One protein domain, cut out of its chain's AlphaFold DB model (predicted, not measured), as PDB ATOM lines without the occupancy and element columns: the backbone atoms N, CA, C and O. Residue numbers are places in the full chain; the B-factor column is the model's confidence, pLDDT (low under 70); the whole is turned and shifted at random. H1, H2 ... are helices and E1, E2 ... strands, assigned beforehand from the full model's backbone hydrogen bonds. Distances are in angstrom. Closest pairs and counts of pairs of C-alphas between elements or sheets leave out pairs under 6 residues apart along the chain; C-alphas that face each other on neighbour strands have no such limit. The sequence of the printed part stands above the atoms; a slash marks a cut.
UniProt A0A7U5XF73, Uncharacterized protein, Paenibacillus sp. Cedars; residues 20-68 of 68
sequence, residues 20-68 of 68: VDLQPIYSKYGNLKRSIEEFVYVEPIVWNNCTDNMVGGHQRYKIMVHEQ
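This is residues 20 to 68 of the 68 residues of an uncharacterized protein of Paenibacillus sp. Cedars (UniProt A0A7U5XF73). Two helices, H1 and H2, stand about perpendicular, and a long loop, residues 40 to 53, leads from H1 to a far turn near Cys 50 and folds back through the short strand E1 into H2. The printed part has 49 residues, with two named helices and one named strand in the order H1, E1, H2 along the chain; of the 25 residues in named elements helices hold 22 and strands 3, and the class is mostly helix. The whole is only just compact, close to loose, with a radius of gyration of the C-alphas of 11.6 A and spans of 35 by 24 by 18 A.

H1, residues 27 to 39, begins with C-alpha 27 at (46.228, 132.328, 23.723) and is 18.2 A long. E1, residues 54 to 56, measures 5.7 A. H2, residues 58 to 66, measures 12.2 A and ends with C-alpha 66 at (31.343, 127.559, 21.186).

With residues 29 to 33 alone, H1 only just touches H2, with 3 pairs of C-alphas within 8 A; the closest, Lys 33 and Ile 63, are 6.5 A apart. Their lines stand at 78 degrees, about perpendicular. H1 and E1 are apart. E1 and H2 meet only through their link. E1 pairs with no named strand, but residues 46 to 47 pair with it, antiparallel. In H1 and H2 every O i to N i+4 pair is within hydrogen-bond range.

The farthest C-alphas, Ser 27 and Cys 50, are 35.2 A apart. The printed part has no cut. The link from H1 to E1 is long, that from E1 to H2 tight. Residues 67 to 68 have pLDDT under 70.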
ATOM      1  N   VAL A  20      45.323 118.081  25.804       90.50
ATOM      2  CA  VAL A  20      44.898 119.096  26.772       90.50
ATOM      3  C   VAL A  20      43.737 119.886  26.182       90.50
ATOM      4  O   VAL A  20      43.799 120.348  25.033       90.50
ATOM      5  N   ASP A  21      42.682 120.008  26.975       89.56
ATOM      6  CA  ASP A  21      41.468 120.669  26.552       89.56
ATOM      7  C   ASP A  21      41.724 122.156  26.259       89.56
ATOM      8  O   ASP A  21      42.332 122.883  27.046       89.56
ATOM      9  N   LEU A  22      41.289 122.609  25.082       92.31
ATOM     10  CA  LEU A  22      41.562 123.962  24.609       92.31
ATOM     11  C   LEU A  22      40.529 124.923  25.198       92.31
ATOM     12  O   LEU A  22      39.388 124.958  24.751       92.31
ATOM     13  N   GLN A  23      40.913 125.680  26.215       91.19
ATOM     14  CA  GLN A  23      40.052 126.654  26.885       91.19
ATOM     15  C   GLN A  23      40.224 128.077  26.319       91.19
ATOM     16  O   GLN A  23      41.333 128.419  25.895       91.19
ATOM     17  N   PRO A  24      39.182 128.934  26.372       91.94
ATOM     18  CA  PRO A  24      39.248 130.324  25.901       91.94
ATOM     19  C   PRO A  24      40.320 131.182  26.583       91.94
ATOM     20  O   PRO A  24      40.832 132.122  25.983       91.94
ATOM     21  N   ILE A  25      40.699 130.842  27.820       92.94
ATOM     22  CA  ILE A  25      41.760 131.533  28.571       92.94
ATOM     23  C   ILE A  25      43.150 131.374  27.939       92.94
ATOM     24  O   ILE A  25      44.066 132.130  28.257       92.94
ATOM     25  N   TYR A  26      43.339 130.379  27.068       94.62
ATOM     26  CA  TYR A  26      44.626 130.124  26.436       94.62
ATOM     27  C   TYR A  26      44.763 130.926  25.142       94.62
ATOM     28  O   TYR A  26      43.900 130.871  24.267       94.62
ATOM     29  N   SER A  27      45.915 131.571  24.948       95.00
ATOM     30  CA  SER A  27      46.228 132.328  23.723       95.00
ATOM     31  C   SER A  27      46.054 131.503  22.442       95.00
ATOM     32  O   SER A  27      45.603 132.013  21.419       95.00
ATOM     33  N   LYS A  28      46.341 130.197  22.507       93.75
ATOM     34  CA  LYS A  28      46.153 129.266  21.392       93.75
ATOM     35  C   LYS A  28      44.696 129.184  20.917       93.75
ATOM     36  O   LYS A  28      44.486 128.989  19.723       93.75
ATOM     37  N   TYR A  29      43.715 129.343  21.812       94.88
ATOM     38  CA  TYR A  29      42.302 129.404  21.430       94.88
ATOM     39  C   TYR A  29      42.050 130.631  20.556       94.88
ATOM     40  O   TYR A  29      41.577 130.492  19.432       94.88
ATOM     41  N   GLY A  30      42.456 131.814  21.033       94.75
ATOM     42  CA  GLY A  30      42.289 133.070  20.299       94.75
ATOM     43  C   GLY A  30      42.990 133.067  18.939       94.75
ATOM     44  O   GLY A  30      42.409 133.502  17.949       94.75
ATOM     45  N   ASN A  31      44.201 132.509  18.863       94.94
ATOM     46  CA  ASN A  31      44.936 132.388  17.602       94.94
ATOM     47  C   ASN A  31      44.215 131.479  16.597       94.94
ATOM     48  O   ASN A  31      44.107 131.821  15.422       94.94
ATOM     49  N   LEU A  32      43.715 130.324  17.052       93.81
ATOM     50  CA  LEU A  32      42.998 129.395  16.181       93.81
ATOM     51  C   LEU A  32      41.640 129.967  15.751       93.81
ATOM     52  O   LEU A  32      41.275 129.819  14.588       93.81
ATOM     53  N   LYS A  33      40.936 130.666  16.649       93.56
ATOM     54  CA  LYS A  33      39.686 131.371  16.338       93.56
ATOM     55  C   LYS A  33      39.910 132.422  15.254       93.56
ATOM     56  O   LYS A  33      39.275 132.342  14.210       93.56
ATOM     57  N   ARG A  34      40.884 133.318  15.452       94.44
ATOM     58  CA  ARG A  34      41.235 134.350  14.465       94.44
ATOM     59  C   ARG A  34      41.564 133.746  13.102       94.44
ATOM     60  O   ARG A  34      41.077 134.226  12.091       94.44
ATOM     61  N   SER A  35      42.340 132.662  13.074       94.25
ATOM     62  CA  SER A  35      42.672 131.981  11.819       94.25
ATOM     63  C   SER A  35      41.437 131.429  11.099       94.25
ATOM     64  O   SER A  35      41.409 131.451   9.873       94.25
ATOM     65  N   ILE A  36      40.446 130.905  11.826       92.06
ATOM     66  CA  ILE A  36      39.198 130.403  11.231       92.06
ATOM     67  C   ILE A  36      38.347 131.569  10.707       92.06
ATOM     68  O   ILE A  36      37.726 131.435   9.659       92.06
ATOM     69  N   GLU A  37      38.327 132.706  11.401       91.44
ATOM     70  CA  GLU A  37      37.593 133.905  10.973       91.44
ATOM     71  C   GLU A  37      38.230 134.572   9.743       91.44
ATOM     72  O   GLU A  37      37.519 134.960   8.820       91.44
ATOM     73  N   GLU A  38      39.561 134.675   9.701       94.50
ATOM     74  CA  GLU A  38      40.298 135.317   8.601       94.50
ATOM     75  C   GLU A  38      40.337 134.459   7.332       94.50
ATOM     76  O   GLU A  38      40.161 134.973   6.228       94.50
ATOM     77  N   PHE A  39      40.585 133.154   7.476       92.62
ATOM     78  CA  PHE A  39      40.840 132.259   6.341       92.62
ATOM     79  C   PHE A  39      39.703 131.277   6.070       92.62
ATOM     80  O   PHE A  39      39.813 130.445   5.166       92.62
ATOM     81  N   VAL A  40      38.604 131.371   6.824       86.12
ATOM     82  CA  VAL A  40      37.503 130.402   6.784       86.12
ATOM     83  C   VAL A  40      38.037 128.999   7.144       86.12
ATOM     84  O   VAL A  40      39.120 128.817   7.707       86.12
ATOM     85  N   TYR A  41      37.253 127.960   6.879       84.50
ATOM     86  CA  TYR A  41      37.590 126.589   7.224       84.50
ATOM     87  C   TYR A  41      38.450 125.909   6.153       84.50
ATOM     88  O   TYR A  41      37.944 125.224   5.265       84.50
ATOM     89  N   VAL A  42      39.767 126.099   6.251       88.81
ATOM     90  CA  VAL A  42      40.744 125.558   5.287       88.81
ATOM     91  C   VAL A  42      40.957 124.050   5.455       88.81
ATOM     92  O   VAL A  42      41.029 123.316   4.472       88.81
ATOM     93  N   GLU A  43      41.053 123.568   6.698       90.44
ATOM     94  CA  GLU A  43      41.330 122.159   6.981       90.44
ATOM     95  C   GLU A  43      40.094 121.467   7.589       90.44
ATOM     96  O   GLU A  43      39.712 121.780   8.724       90.44
ATOM     97  N   PRO A  44      39.465 120.514   6.871       91.25
ATOM     98  CA  PRO A  44      38.225 119.893   7.314       91.25
ATOM     99  C   PRO A  44      38.404 119.026   8.573       91.25
ATOM    100  O   PRO A  44      39.507 118.646   8.975       91.25
ATOM    101  N   ILE A  45      37.278 118.705   9.215       93.38
ATOM    102  CA  ILE A  45      37.217 117.678  10.263       93.38
ATOM    103  C   ILE A  45      37.300 116.310   9.589       93.38
ATOM    104  O   ILE A  45      36.607 116.053   8.603       93.38
ATOM    105  N   VAL A  46      38.121 115.420  10.144       94.12
ATOM    106  CA  VAL A  46      38.165 114.019   9.722       94.12
ATOM    107  C   VAL A  46      37.219 113.241  10.618       94.12
ATOM    108  O   VAL A  46      37.342 113.280  11.842       94.12
ATOM    109  N   TRP A  47      36.274 112.532  10.020       93.38
ATOM    110  CA  TRP A  47      35.241 111.805  10.743       93.38
ATOM    111  C   TRP A  47      34.899 110.497  10.034       93.38
ATOM    112  O   TRP A  47      35.151 110.334   8.839       93.38
ATOM    113  N   ASN A  48      34.352 109.554  10.791       93.31
ATOM    114  CA  ASN A  48      33.934 108.253  10.300       93.31
ATOM    115  C   ASN A  48      32.444 108.295   9.945       93.31
ATOM    116  O   ASN A  48      31.601 108.395  10.829       93.31
ATOM    117  N   ASN A  49      32.123 108.150   8.662       92.62
ATOM    118  CA  ASN A  49      30.755 108.224   8.150       92.62
ATOM    119  C   ASN A  49      29.819 107.087   8.579       92.62
ATOM    120  O   ASN A  49      28.617 107.228   8.402       92.62
ATOM    121  N   CYS A  50      30.344 105.962   9.064       93.31
ATOM    122  CA  CYS A  50      29.530 104.837   9.522       93.31
ATOM    123  C   CYS A  50      29.135 104.968  10.999       93.31
ATOM    124  O   CYS A  50      28.196 104.311  11.432       93.31
ATOM    125  N   THR A  51      29.882 105.752  11.784       94.38
ATOM    126  CA  THR A  51      29.701 105.861  13.248       94.38
ATOM    127  C   THR A  51      29.496 107.293  13.729       94.38
ATOM    128  O   THR A  51      29.372 107.524  14.929       94.38
ATOM    129  N   ASP A  52      29.561 108.255  12.812       94.12
ATOM    130  CA  ASP A  52      29.510 109.696  13.057       94.12
ATOM    131  C   ASP A  52      30.619 110.241  13.981       94.12
ATOM    132  O   ASP A  52      30.666 111.429  14.295       94.12
ATOM    133  N   ASN A  53      31.569 109.395  14.387       94.88
ATOM    134  CA  ASN A  53      32.641 109.767  15.298       94.88
ATOM    135  C   ASN A  53      33.742 110.560  14.599       94.88
ATOM    136  O   ASN A  53      34.270 110.172  13.551       94.88
ATOM    137  N   MET A  54      34.162 111.638  15.245       93.94
ATOM    138  CA  MET A  54      35.315 112.421  14.840       93.94
ATOM    139  C   MET A  54      36.617 111.659  15.082       93.94
ATOM    140  O   MET A  54      36.906 111.212  16.190       93.94
ATOM    141  N   VAL A  55      37.440 111.587  14.041       93.75
ATOM    142  CA  VAL A  55      38.787 111.007  14.075       93.75
ATOM    143  C   VAL A  55      39.831 112.099  14.317       93.75
ATOM    144  O   VAL A  55      40.804 111.878  15.034       93.75
ATOM    145  N   GLY A  56      39.627 113.300  13.767       93.69
ATOM    146  CA  GLY A  56      40.547 114.419  13.943       93.69
ATOM    147  C   GLY A  56      39.898 115.779  13.713       93.69
ATOM    148  O   GLY A  56      38.946 115.907  12.951       93.69
ATOM    149  N   GLY A  57      40.452 116.806  14.361       93.50
ATOM    150  CA  GLY A  57      39.949 118.181  14.283       93.50
ATOM    151  C   GLY A  57      39.277 118.696  15.559       93.50
ATOM    152  O   GLY A  57      38.678 119.766  15.517       93.50
ATOM    153  N   HIS A  58      39.409 118.007  16.701       93.75
ATOM    154  CA  HIS A  58      38.721 118.347  17.961       93.75
ATOM    155  C   HIS A  58      38.904 119.798  18.423       93.75
ATOM    156  O   HIS A  58      37.968 120.395  18.940       93.75
ATOM    157  N   GLN A  59      40.084 120.394  18.219       93.06
ATOM    158  CA  GLN A  59      40.330 121.795  18.598       93.06
ATOM    159  C   GLN A  59      39.556 122.786  17.717       93.06
ATOM    160  O   GLN A  59      39.046 123.779  18.226       93.06
ATOM    161  N   ARG A  60      39.432 122.499  16.414       93.31
ATOM    162  CA  ARG A  60      38.645 123.311  15.479       93.31
ATOM    163  C   ARG A  60      37.148 123.150  15.728       93.31
ATOM    164  O   ARG A  60      36.437 124.142  15.818       93.31
ATOM    165  N   TYR A  61      36.703 121.906  15.919       92.81
ATOM    166  CA  TYR A  61      35.322 121.601  16.291       92.81
ATOM    167  C   TYR A  61      34.895 122.356  17.551       92.81
ATOM    168  O   TYR A  61      33.823 122.947  17.576       92.81
ATOM    169  N   LYS A  62      35.756 122.395  18.577       91.88
ATOM    170  CA  LYS A  62      35.459 123.106  19.823       91.88
ATOM    171  C   LYS A  62      35.173 124.593  19.597       91.88
ATOM    172  O   LYS A  62      34.223 125.106  20.173       91.88
ATOM    173  N   ILE A  63      35.957 125.261  18.752       92.25
ATOM    174  CA  ILE A  63      35.715 126.670  18.402       92.25
ATOM    175  C   ILE A  63      34.379 126.815  17.668       92.25
ATOM    176  O   ILE A  63      33.587 127.675  18.025       92.25
ATOM    177  N   MET A  64      34.092 125.943  16.699       88.56
ATOM    178  CA  MET A  64      32.841 126.002  15.932       88.56
ATOM    179  C   MET A  64      31.585 125.790  16.783       88.56
ATOM    180  O   MET A  64      30.558 126.376  16.473       88.56
ATOM    181  N   VAL A  65      31.649 124.954  17.825       88.38
ATOM    182  CA  VAL A  65      30.514 124.712  18.735       88.38
ATOM    183  C   VAL A  65      30.332 125.851  19.739       88.38
ATOM    184  O   VAL A  65      29.203 126.165  20.098       88.38
ATOM    185  N   HIS A  66      31.420 126.468  20.209       84.19
ATOM    186  CA  HIS A  66      31.343 127.559  21.186       84.19
ATOM    187  C   HIS A  66      30.892 128.901  20.598       84.19
ATOM    188  O   HIS A  66      30.443 129.752  21.358       84.19
ATOM    189  N   GLU A  67      31.034 129.097  19.288       68.50
ATOM    190  CA  GLU A  67      30.730 130.355  18.588       68.50
ATOM    191  C   GLU A  67      29.457 130.262  17.718       68.50
ATOM    192  O   GLU A  67      29.297 131.056  16.791       68.50
ATOM    193  N   GLN A  68      28.583 129.273  17.972       55.31
ATOM    194  CA  GLN A  68      27.253 129.204  17.347       55.31
ATOM    195  C   GLN A  68      26.285 130.245  17.904       55.31
ATOM    196  O   GLN A  68      26.315 130.486  19.132       55.31
TER     197      GLN A  68